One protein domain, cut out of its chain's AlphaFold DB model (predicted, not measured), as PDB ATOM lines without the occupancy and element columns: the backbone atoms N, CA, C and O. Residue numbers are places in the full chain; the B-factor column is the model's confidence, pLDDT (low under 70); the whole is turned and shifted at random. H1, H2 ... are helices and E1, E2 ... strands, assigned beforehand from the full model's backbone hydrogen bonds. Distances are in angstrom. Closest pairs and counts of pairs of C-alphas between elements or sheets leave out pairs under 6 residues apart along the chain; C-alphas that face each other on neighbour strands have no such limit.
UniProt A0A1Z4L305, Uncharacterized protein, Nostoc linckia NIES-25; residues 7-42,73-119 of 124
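What this domain is: This is residues 7 to 42 and 73 to 119 of the 124 residues of an uncharacterized protein of Nostoc linckia NIES-25 (UniProt A0A1Z4L305). A strongly twisted, curled wall of five antiparallel strands has one long helix, H1, packed over one face, and its other face is bare. The long strands E3, E4 and E5 make most of the wall; E3 bends sharply, and its end pairs with the small hairpin E1 and E2, which leads straight into H1. The printed part has 83 residues, with E1, E2, H1, E3, E4 and E5 along the chain, sheet order E2 E1 E3 E4 E5, class mixed. It is compact, with a radius of gyration of the C-alphas of 13.6 A, yet elongated, spanning 43 by 22 by 21 A.

Where its parts are: Find C-alpha 74 at (360.829, 231.017, 310.727); from there E3 runs through residues 74 to 85, 30.0 A. E4, residues 92 to 102, is also 30.0 A long, and E5, residues 111 to 118, 23.2 A. Look at C-alpha 14, (348.771, 250.230, 295.324), for the start of E1, residues 14 to 17, 10.2 A; E2, residues 20 to 23, spans 10.4 A. H1, residues 24 to 42, runs 27.0 A to C-alpha 42 at (374.627, 237.982, 307.795).

How they stand to each other: E3, E4 and E5 form a meander, each strand the antiparallel neighbour of the one before; look for N 78 and O 98 at 2.9 A, and N 97 and O 115 at 2.8 A. E3 bends by 79 degrees at residue 81, and beyond it N 83 and O 16 are 3.0 A apart, where E1 is its antiparallel neighbour. In the hairpin of E1 and E2, N 15 and O 22 are 2.8 A apart. H1 is on the sheet, in two layers, a helix on one face of a sheet; its closest C-alphas to E5 are Arg 28 and Val 112, 6.5 A. In H1 every O i to N i+4 pair is within hydrogen-bond range. E2 and E5, the edge strands, are apart.

The domain as a whole: The farthest C-alphas, Asp 90 and Asn 105, are 42.7 A apart. Residues 43 to 72 are not printed; C-alphas 42 and 73 are 17.9 A apart across this cut. Of the links printed whole, none is long. Look for pLDDT under 70 at residue 10 and residues 39 to 42.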
ATOM      1  N   THR A   7     343.507 240.435 302.037       89.62
ATOM      2  CA  THR A   7     344.704 239.788 301.495       89.62
ATOM      3  C   THR A   7     345.114 240.534 300.237       89.62
ATOM      4  O   THR A   7     344.337 240.635 299.289       89.62
ATOM      5  N   LEU A   8     346.335 241.060 300.225       88.12
ATOM      6  CA  LEU A   8     346.856 241.784 299.077       88.12
ATOM      7  C   LEU A   8     347.508 240.780 298.126       88.12
ATOM      8  O   LEU A   8     348.701 240.479 298.226       88.12
ATOM      9  N   GLU A   9     346.694 240.211 297.240       78.62
ATOM     10  CA  GLU A   9     347.187 239.350 296.166       78.62
ATOM     11  C   GLU A   9     347.942 240.172 295.110       78.62
ATOM     12  O   GLU A   9     347.801 241.391 295.022       78.62
ATOM     13  N   CYS A  10     348.810 239.517 294.331       65.38
ATOM     14  CA  CYS A  10     349.636 240.188 293.326       65.38
ATOM     15  C   CYS A  10     348.769 240.801 292.212       65.38
ATOM     16  O   CYS A  10     348.518 240.157 291.198       65.38
ATOM     17  N   GLY A  11     348.349 242.051 292.400       72.75
ATOM     18  CA  GLY A  11     347.612 242.855 291.431       72.75
ATOM     19  C   GLY A  11     348.250 244.225 291.189       72.75
ATOM     20  O   GLY A  11     349.341 244.526 291.684       72.75
ATOM     21  N   ASP A  12     347.545 245.060 290.424       80.44
ATOM     22  CA  ASP A  12     347.890 246.469 290.187       80.44
ATOM     23  C   ASP A  12     347.446 247.399 291.333       80.44
ATOM     24  O   ASP A  12     347.595 248.617 291.231       80.44
ATOM     25  N   ASP A  13     346.937 246.833 292.432       89.06
ATOM     26  CA  ASP A  13     346.642 247.572 293.654       89.06
ATOM     27  C   ASP A  13     347.904 248.229 294.221       89.06
ATOM     28  O   ASP A  13     349.041 247.771 294.027       89.06
ATOM     29  N   VAL A  14     347.697 249.322 294.948       92.56
ATOM     30  CA  VAL A  14     348.771 250.230 295.324       92.56
ATOM     31  C   VAL A  14     348.758 250.483 296.826       92.56
ATOM     32  O   VAL A  14     347.715 250.719 297.429       92.56
ATOM     33  N   ILE A  15     349.940 250.464 297.435       93.44
ATOM     34  CA  ILE A  15     350.156 250.857 298.826       93.44
ATOM     35  C   ILE A  15     351.020 252.109 298.852       93.44
ATOM     36  O   ILE A  15     352.050 252.176 298.177       93.44
ATOM     37  N   SER A  16     350.639 253.083 299.672       94.12
ATOM     38  CA  SER A  16     351.482 254.222 300.004       94.12
ATOM     39  C   SER A  16     352.027 254.119 301.429       94.12
ATOM     40  O   SER A  16     351.321 253.772 302.380       94.12
ATOM     41  N   PHE A  17     353.306 254.457 301.571       90.81
ATOM     42  CA  PHE A  17     353.946 254.718 302.855       90.81
ATOM     43  C   PHE A  17     354.539 256.114 302.812       90.81
ATOM     44  O   PHE A  17     355.438 256.374 302.012       90.81
ATOM     45  N   GLU A  18     354.091 256.992 303.706       86.25
ATOM     46  CA  GLU A  18     354.599 258.363 303.802       86.25
ATOM     47  C   GLU A  18     354.547 259.077 302.438       86.25
ATOM     48  O   GLU A  18     353.472 259.484 302.010       86.25
ATOM     49  N   LYS A  19     355.687 259.220 301.747       86.94
ATOM     50  CA  LYS A  19     355.793 259.867 300.426       86.94
ATOM     51  C   LYS A  19     355.967 258.892 299.258       86.94
ATOM     52  O   LYS A  19     356.023 259.328 298.113       86.94
ATOM     53  N   ASN A  20     356.094 257.599 299.537       92.00
ATOM     54  CA  ASN A  20     356.376 256.578 298.538       92.00
ATOM     55  C   ASN A  20     355.117 255.782 298.214       92.00
ATOM     56  O   ASN A  20     354.301 255.508 299.092       92.00
ATOM     57  N   ILE A  21     354.991 255.383 296.953       93.38
ATOM     58  CA  ILE A  21     353.855 254.635 296.425       93.38
ATOM     59  C   ILE A  21     354.405 253.412 295.697       93.38
ATOM     60  O   ILE A  21     355.305 253.534 294.867       93.38
ATOM     61  N   PHE A  22     353.869 252.237 296.012       92.75
ATOM     62  CA  PHE A  22     354.318 250.959 295.476       92.75
ATOM     63  C   PHE A  22     353.129 250.162 294.969       92.75
ATOM     64  O   PHE A  22     352.115 250.063 295.658       92.75
ATOM     65  N   LYS A  23     353.276 249.504 293.816       93.25
ATOM     66  CA  LYS A  23     352.387 248.382 293.501       93.25
ATOM     67  C   LYS A  23     352.604 247.273 294.528       93.25
ATOM     68  O   LYS A  23     353.746 247.018 294.922       93.25
ATOM     69  N   VAL A  24     351.537 246.582 294.924       91.56
ATOM     70  CA  VAL A  24     351.604 245.454 295.873       91.56
ATOM     71  C   VAL A  24     352.616 244.401 295.407       91.56
ATOM     72  O   VAL A  24     353.441 243.938 296.196       91.56
ATOM     73  N   SER A  25     352.606 244.073 294.111       89.88
ATOM     74  CA  SER A  25     353.551 243.139 293.486       89.88
ATOM     75  C   SER A  25     355.012 243.576 293.655       89.88
ATOM     76  O   SER A  25     355.838 242.803 294.140       89.88
ATOM     77  N   GLN A  26     355.316 244.837 293.348       91.06
ATOM     78  CA  GLN A  26     356.661 245.406 293.484       91.06
ATOM     79  C   GLN A  26     357.123 245.443 294.942       91.06
ATOM     80  O   GLN A  26     358.268 245.107 295.242       91.06
ATOM     81  N   LEU A  27     356.237 245.826 295.865       91.56
ATOM     82  CA  LEU A  27     356.555 245.841 297.289       91.56
ATOM     83  C   LEU A  27     356.918 244.438 297.790       91.56
ATOM     84  O   LEU A  27     357.904 244.280 298.510       91.56
ATOM     85  N   ARG A  28     356.155 243.415 297.387       89.56
ATOM     86  CA  ARG A  28     356.421 242.018 297.751       89.56
ATOM     87  C   ARG A  28     357.803 241.568 297.275       89.56
ATOM     88  O   ARG A  28     358.553 240.993 298.061       89.56
ATOM     89  N   GLU A  29     358.152 241.865 296.025       88.75
ATOM     90  CA  GLU A  29     359.471 241.549 295.464       88.75
ATOM     91  C   GLU A  29     360.604 242.252 296.217       88.75
ATOM     92  O   GLU A  29     361.608 241.617 296.547       88.75
ATOM     93  N   ILE A  30     360.433 243.540 296.538       90.62
ATOM     94  CA  ILE A  30     361.412 244.310 297.314       90.62
ATOM     95  C   ILE A  30     361.606 243.678 298.693       90.62
ATOM     96  O   ILE A  30     362.742 243.423 299.079       90.62
ATOM     97  N   ILE A  31     360.527 243.374 299.419       89.94
ATOM     98  CA  ILE A  31     360.607 242.776 300.759       89.94
ATOM     99  C   ILE A  31     361.322 241.421 300.702       89.94
ATOM    100  O   ILE A  31     362.243 241.189 301.484       89.94
ATOM    101  N   ILE A  32     360.944 240.544 299.765       84.69
ATOM    102  CA  ILE A  32     361.596 239.240 299.585       84.69
ATOM    103  C   ILE A  32     363.089 239.431 299.319       84.69
ATOM    104  O   ILE A  32     363.914 238.793 299.973       84.69
ATOM    105  N   ARG A  33     363.444 240.321 298.390       85.12
ATOM    106  CA  ARG A  33     364.837 240.577 298.022       85.12
ATOM    107  C   ARG A  33     365.639 241.120 299.198       85.12
ATOM    108  O   ARG A  33     366.710 240.595 299.474       85.12
ATOM    109  N   GLU A  34     365.132 242.130 299.898       86.06
ATOM    110  CA  GLU A  34     365.815 242.738 301.043       86.06
ATOM    111  C   GLU A  34     365.994 241.739 302.186       86.06
ATOM    112  O   GLU A  34     367.061 241.678 302.790       86.06
ATOM    113  N   ILE A  35     364.992 240.904 302.458       80.12
ATOM    114  CA  ILE A  35     365.087 239.889 303.508       80.12
ATOM    115  C   ILE A  35     366.063 238.796 303.121       80.12
ATOM    116  O   ILE A  35     366.915 238.457 303.931       80.12
ATOM    117  N   ILE A  36     365.978 238.268 301.899       72.56
ATOM    118  CA  ILE A  36     366.935 237.272 301.407       72.56
ATOM    119  C   ILE A  36     368.347 237.849 301.443       72.56
ATOM    120  O   ILE A  36     369.264 237.157 301.876       72.56
ATOM    121  N   ASN A  37     368.529 239.100 301.020       74.44
ATOM    122  CA  ASN A  37     369.825 239.761 301.035       74.44
ATOM    123  C   ASN A  37     370.344 239.938 302.455       74.44
ATOM    124  O   ASN A  37     371.488 239.590 302.691       74.44
ATOM    125  N   LYS A  38     369.527 240.391 303.410       72.56
ATOM    126  CA  LYS A  38     369.938 240.501 304.818       72.56
ATOM    127  C   LYS A  38     370.241 239.136 305.427       72.56
ATOM    128  O   LYS A  38     371.274 238.974 306.064       72.56
ATOM    129  N   TRP A  39     369.419 238.127 305.142       67.81
ATOM    130  CA  TRP A  39     369.703 236.742 305.521       67.81
ATOM    131  C   TRP A  39     371.007 236.229 304.919       67.81
ATOM    132  O   TRP A  39     371.747 235.547 305.613       67.81
ATOM    133  N   ARG A  40     371.333 236.568 303.667       63.16
ATOM    134  CA  ARG A  40     372.600 236.197 303.011       63.16
ATOM    135  C   ARG A  40     373.796 237.051 303.431       63.16
ATOM    136  O   ARG A  40     374.906 236.545 303.473       63.16
ATOM    137  N   GLN A  41     373.611 238.318 303.762       56.69
ATOM    138  CA  GLN A  41     374.705 239.201 304.163       56.69
ATOM    139  C   GLN A  41     375.168 238.904 305.587       56.69
ATOM    140  O   GLN A  41     376.370 238.884 305.822       56.69
ATOM    141  N   GLU A  42     374.253 238.555 306.496       52.31
ATOM    142  CA  GLU A  42     374.627 237.982 307.795       52.31
ATOM    143  C   GLU A  42     375.337 236.620 307.625       52.31
ATOM    144  O   GLU A  42     376.224 236.274 308.400       52.31
ATOM    145  N   GLU A  73     360.767 226.189 309.851       86.62
ATOM    146  CA  GLU A  73     360.209 227.479 309.443       86.62
ATOM    147  C   GLU A  73     360.492 228.581 310.475       86.62
ATOM    148  O   GLU A  73     360.290 228.395 311.675       86.62
ATOM    149  N   PHE A  74     360.882 229.759 309.986       84.81
ATOM    150  CA  PHE A  74     360.829 231.017 310.727       84.81
ATOM    151  C   PHE A  74     359.694 231.889 310.201       84.81
ATOM    152  O   PHE A  74     359.587 232.112 308.994       84.81
ATOM    153  N   LYS A  75     358.893 232.434 311.122       89.69
ATOM    154  CA  LYS A  75     357.863 233.433 310.826       89.69
ATOM    155  C   LYS A  75     358.269 234.777 311.402       89.69
ATOM    156  O   LYS A  75     358.368 234.921 312.620       89.69
ATOM    157  N   LEU A  76     358.460 235.765 310.538       87.56
ATOM    158  CA  LEU A  76     358.669 237.152 310.943       87.56
ATOM    159  C   LEU A  76     357.399 237.944 310.648       87.56
ATOM    160  O   LEU A  76     356.814 237.812 309.574       87.56
ATOM    161  N   ASN A  77     356.987 238.768 311.606       91.69
ATOM    162  CA  ASN A  77     355.823 239.634 311.475       91.69
ATOM    163  C   ASN A  77     356.262 241.085 311.636       91.69
ATOM    164  O   ASN A  77     356.952 241.420 312.598       91.69
ATOM    165  N   ALA A  78     355.834 241.940 310.716       91.31
ATOM    166  CA  ALA A  78     355.994 243.382 310.812       91.31
ATOM    167  C   ALA A  78     354.663 244.074 310.512       91.31
ATOM    168  O   ALA A  78     353.845 243.559 309.750       91.31
ATOM    169  N   VAL A  79     354.451 245.240 311.120       93.88
ATOM    170  CA  VAL A  79     353.258 246.063 310.912       93.88
ATOM    171  C   VAL A  79     353.694 247.495 310.636       93.88
ATOM    172  O   VAL A  79     354.586 248.005 311.316       93.88
ATOM    173  N   LYS A  80     353.079 248.141 309.645       94.06
ATOM    174  CA  LYS A  80     353.347 249.541 309.295       94.06
ATOM    175  C   LYS A  80     352.058 250.248 308.900       94.06
ATOM    176  O   LYS A  80     351.277 249.705 308.124       94.06
ATOM    177  N   ASP A  81     351.874 251.470 309.389       95.75
ATOM    178  CA  ASP A  81     350.781 252.335 308.937       95.75
ATOM    179  C   ASP A  81     350.967 252.695 307.456       95.75
ATOM    180  O   ASP A  81     352.073 253.047 307.023       95.75
ATOM    181  N   CYS A  82     349.887 252.606 306.686       94.50
ATOM    182  CA  CYS A  82     349.888 252.830 305.248       94.50
ATOM    183  C   CYS A  82     348.544 253.379 304.756       94.50
ATOM    184  O   CYS A  82     347.559 253.457 305.494       94.50
ATOM    185  N   GLN A  83     348.495 253.724 303.472       93.62
ATOM    186  CA  GLN A  83     347.229 253.839 302.755       93.62
ATOM    187  C   GLN A  83     347.197 252.811 301.631       93.62
ATOM    188  O   GLN A  83     348.218 252.537 301.005       93.62
ATOM    189  N   PHE A  84     346.032 252.234 301.391       92.50
ATOM    190  CA  PHE A  84     345.796 251.237 300.361       92.50
ATOM    191  C   PHE A  84     344.803 251.780 299.338       92.50
ATOM    192  O   PHE A  84     343.807 252.404 299.703       92.50
ATOM    193  N   LEU A  85     345.083 251.540 298.064       90.12
ATOM    194  CA  LEU A  85     344.210 251.864 296.951       90.12
ATOM    195  C   LEU A  85     343.972 250.594 296.143       90.12
ATOM    196  O   LEU A  85     344.870 250.112 295.449       90.12
ATOM    197  N   GLN A  86     342.745 250.088 296.221       85.94
ATOM    198  CA  GLN A  86     342.269 249.073 295.292       85.94
ATOM    199  C   GLN A  86     341.874 249.747 293.975       85.94
ATOM    200  O   GLN A  86     341.297 250.838 293.987       85.94
ATOM    201  N   ILE A  87     342.155 249.107 292.839       79.69
ATOM    202  CA  ILE A  87     341.773 249.644 291.524       79.69
ATOM    203  C   ILE A  87     340.272 249.967 291.498       79.69
ATOM    204  O   ILE A  87     339.431 249.114 291.781       79.69
ATOM    205  N   GLY A  88     339.939 251.209 291.139       74.94
ATOM    206  CA  GLY A  88     338.554 251.675 291.039       74.94
ATOM    207  C   GLY A  88     337.892 252.060 292.368       74.94
ATOM    208  O   GLY A  88     336.686 252.289 292.377       74.94
ATOM    209  N   LYS A  89     338.645 252.144 293.471       84.38
ATOM    210  CA  LYS A  89     338.170 252.631 294.778       84.38
ATOM    211  C   LYS A  89     338.961 253.853 295.248       84.38
ATOM    212  O   LYS A  89     339.917 254.263 294.598       84.38
ATOM    213  N   ASP A  90     338.552 254.416 296.383       88.00
ATOM    214  CA  ASP A  90     339.258 255.498 297.069       88.00
ATOM    215  C   ASP A  90     340.384 254.981 297.972       88.00
ATOM    216  O   ASP A  90     340.425 253.810 298.360       88.00
ATOM    217  N   TRP A  91     341.296 255.885 298.340       91.25
ATOM    218  CA  TRP A  91     342.356 255.601 299.304       91.25
ATOM    219  C   TRP A  91     341.786 255.287 300.686       91.25
ATOM    220  O   TRP A  91     341.051 256.083 301.268       91.25
ATOM    221  N   GLN A  92     342.224 254.170 301.257       91.94
ATOM    222  CA  GLN A  92     341.851 253.731 302.597       91.94
ATOM    223  C   GLN A  92     343.065 253.763 303.518       91.94
ATOM    224  O   GLN A  92     344.123 253.235 303.180       91.94
ATOM    225  N   LYS A  93     342.928 254.387 304.689       94.12
ATOM    226  CA  LYS A  93     343.960 254.359 305.734       94.12
ATOM    227  C   LYS A  93     343.863 253.068 306.536       94.12
ATOM    228  O   LYS A  93     342.773 252.530 306.725       94.12
ATOM    229  N   GLY A  94     345.010 252.569 306.969       93.75
ATOM    230  CA  GLY A  94     345.070 251.357 307.763       93.75
ATOM    231  C   GLY A  94     346.491 250.905 308.027       93.75
ATOM    232  O   GLY A  94     347.458 251.662 307.906       93.75
ATOM    233  N   LYS A  95     346.620 249.626 308.359       95.19
ATOM    234  CA  LYS A  95     347.894 248.984 308.664       95.19
ATOM    235  C   LYS A  95     348.176 247.872 307.677       95.19
ATOM    236  O   LYS A  95     347.351 246.987 307.470       95.19
ATOM    237  N   LEU A  96     349.378 247.882 307.122       94.62
ATOM    238  CA  LEU A  96     349.922 246.746 306.405       94.62
ATOM    239  C   LEU A  96     350.587 245.806 307.401       94.62
ATOM    240  O   LEU A  96     351.549 246.182 308.074       94.62
ATOM    241  N   GLN A  97     350.119 244.567 307.443       95.12
ATOM    242  CA  GLN A  97     350.821 243.466 308.070       95.12
ATOM    243  C   GLN A  97     351.626 242.707 307.015       95.12
ATOM    244  O   GLN A  97     351.107 242.271 305.987       95.12
ATOM    245  N   ILE A  98     352.911 242.535 307.297       93.56
ATOM    246  CA  ILE A  98     353.871 241.819 306.467       93.56
ATOM    247  C   ILE A  98     354.244 240.545 307.217       93.56
ATOM    248  O   ILE A  98     354.812 240.610 308.311       93.56
ATOM    249  N   ARG A  99     353.933 239.389 306.633       93.69
ATOM    250  CA  ARG A  99     354.308 238.076 307.166       93.69
ATOM    251  C   ARG A  99     355.340 237.446 306.256       93.69
ATOM    252  O   ARG A  99     355.088 237.269 305.069       93.69
ATOM    253  N   ILE A 100     356.491 237.109 306.811       89.69
ATOM    254  CA  ILE A 100     357.608 236.533 306.071       89.69
ATOM    255  C   ILE A 100     357.844 235.128 306.591       89.69
ATOM    256  O   ILE A 100     357.965 234.922 307.799       89.69
ATOM    257  N   PHE A 101     357.951 234.190 305.663       88.75
ATOM    258  CA  PHE A 101     358.204 232.787 305.929       88.75
ATOM    259  C   PHE A 101     359.554 232.415 305.336       88.75
ATOM    260  O   PHE A 101     359.784 232.583 304.134       88.75
ATOM    261  N   ILE A 102     360.449 231.935 306.189       84.81
ATOM    262  CA  ILE A 102     361.776 231.478 305.797       84.81
ATOM    263  C   ILE A 102     361.888 230.000 306.121       84.81
ATOM    264  O   ILE A 102     361.631 229.595 307.253       84.81
ATOM    265  N   TYR A 103     362.340 229.218 305.147       84.06
ATOM    266  CA  TYR A 103     362.446 227.768 305.264       84.06
ATOM    267  C   TYR A 103     363.915 227.333 305.171       84.06
ATOM    268  O   TYR A 103     364.395 227.020 304.084       84.06
ATOM    269  N   PRO A 104     364.673 227.342 306.283       75.19
ATOM    270  CA  PRO A 104     366.127 227.152 306.249       75.19
ATOM    271  C   PRO A 104     366.551 225.741 305.810       75.19
ATOM    272  O   PRO A 104     367.608 225.590 305.204       75.19
ATOM    273  N   ASN A 105     365.719 224.731 306.085       74.44
ATOM    274  CA  ASN A 105     365.995 223.316 305.807       74.44
ATOM    275  C   ASN A 105     365.119 222.729 304.687       74.44
ATOM    276  O   ASN A 105     365.060 221.513 304.523       74.44
ATOM    277  N   SER A 106     364.401 223.570 303.938       75.94
ATOM    278  CA  SER A 106     363.501 223.132 302.868       75.94
ATOM    279  C   SER A 106     363.963 223.659 301.515       75.94
ATOM    280  O   SER A 106     364.544 224.736 301.416       75.94
ATOM    281  N   HIS A 107     363.626 222.933 300.451       77.62
ATOM    282  CA  HIS A 107     363.695 223.458 299.082       77.62
ATOM    283  C   HIS A 107     362.544 224.422 298.762       77.62
ATOM    284  O   HIS A 107     362.492 224.986 297.668       77.62
ATOM    285  N   GLN A 108     361.611 224.608 299.699       81.44
ATOM    286  CA  GLN A 108     360.527 225.566 299.569       81.44
ATOM    287  C   GLN A 108     361.080 227.000 299.494       81.44
ATOM    288  O   GLN A 108     361.881 227.395 300.344       81.44
ATOM    289  N   PRO A 109     360.653 227.805 298.504       80.69
ATOM    290  CA  PRO A 109     361.069 229.195 298.427       80.69
ATOM    291  C   PRO A 109     360.539 229.984 299.627       80.69
ATOM    292  O   PRO A 109     359.409 229.780 300.076       80.69
ATOM    293  N   ASN A 110     361.346 230.930 300.111       84.12
ATOM    294  CA  ASN A 110     360.883 231.917 301.084       84.12
ATOM    295  C   ASN A 110     359.657 232.650 300.532       84.12
ATOM    296  O   ASN A 110     359.576 232.930 299.333       84.12
ATOM    297  N   ASN A 111     358.724 232.990 301.414       87.25
ATOM    298  CA  ASN A 111     357.464 233.600 301.021       87.25
ATOM    299  C   ASN A 111     357.178 234.863 301.833       87.25
ATOM    300  O   ASN A 111     357.604 234.999 302.978       87.25
ATOM    301  N   VAL A 112     356.426 235.778 301.230       90.44
ATOM    302  CA  VAL A 112     355.908 236.985 301.871       90.44
ATOM    303  C   VAL A 112     354.420 237.079 301.585       90.44
ATOM    304  O   VAL A 112     354.016 237.033 300.420       90.44
ATOM    305  N   CYS A 113     353.633 237.240 302.645       91.94
ATOM    306  CA  CYS A 113     352.208 237.538 302.593       91.94
ATOM    307  C   CYS A 113     351.973 238.959 303.107       91.94
ATOM    308  O   CYS A 113     352.551 239.367 304.119       91.94
ATOM    309  N   LEU A 114     351.119 239.692 302.401       93.06
ATOM    310  CA  LEU A 114     350.755 241.067 302.706       93.06
ATOM    311  C   LEU A 114     349.255 241.116 303.003       93.06
ATOM    312  O   LEU A 114     348.446 240.655 302.201       93.06
ATOM    313  N   GLU A 115     348.892 241.659 304.157       93.62
ATOM    314  CA  GLU A 115     347.504 241.805 304.596       93.62
ATOM    315  C   GLU A 115     347.260 243.261 304.992       93.62
ATOM    316  O   GLU A 115     348.021 243.828 305.774       93.62
ATOM    317  N   PHE A 116     346.201 243.872 304.470       92.75
ATOM    318  CA  PHE A 116     345.788 245.217 304.850       92.75
ATOM    319  C   PHE A 116     344.647 245.174 305.863       92.75
ATOM    320  O   PHE A 116     343.649 244.485 305.661       92.75
ATOM    321  N   TYR A 117     344.790 245.944 306.933       92.81
ATOM    322  CA  TYR A 117     343.804 246.118 307.990       92.81
ATOM    323  C   TYR A 117     343.316 247.569 307.949       92.81
ATOM    324  O   TYR A 117     344.061 248.448 308.386       92.81
ATOM    325  N   PRO A 118     342.115 247.839 307.409       91.69
ATOM    326  CA  PRO A 118     341.546 249.184 307.376       91.69
ATOM    327  C   PRO A 118     341.356 249.748 308.793       91.69
ATOM    328  O   PRO A 118     340.969 249.009 309.699       91.69
ATOM    329  N   ASP A 119     341.585 251.051 308.979       90.31
ATOM    330  CA  ASP A 119     341.297 251.727 310.258       90.31
ATOM    331  C   ASP A 119     339.784 251.828 310.516       90.31
ATOM    332  O   ASP A 119     339.325 251.725 311.654       90.31
TER     333      ASP A 119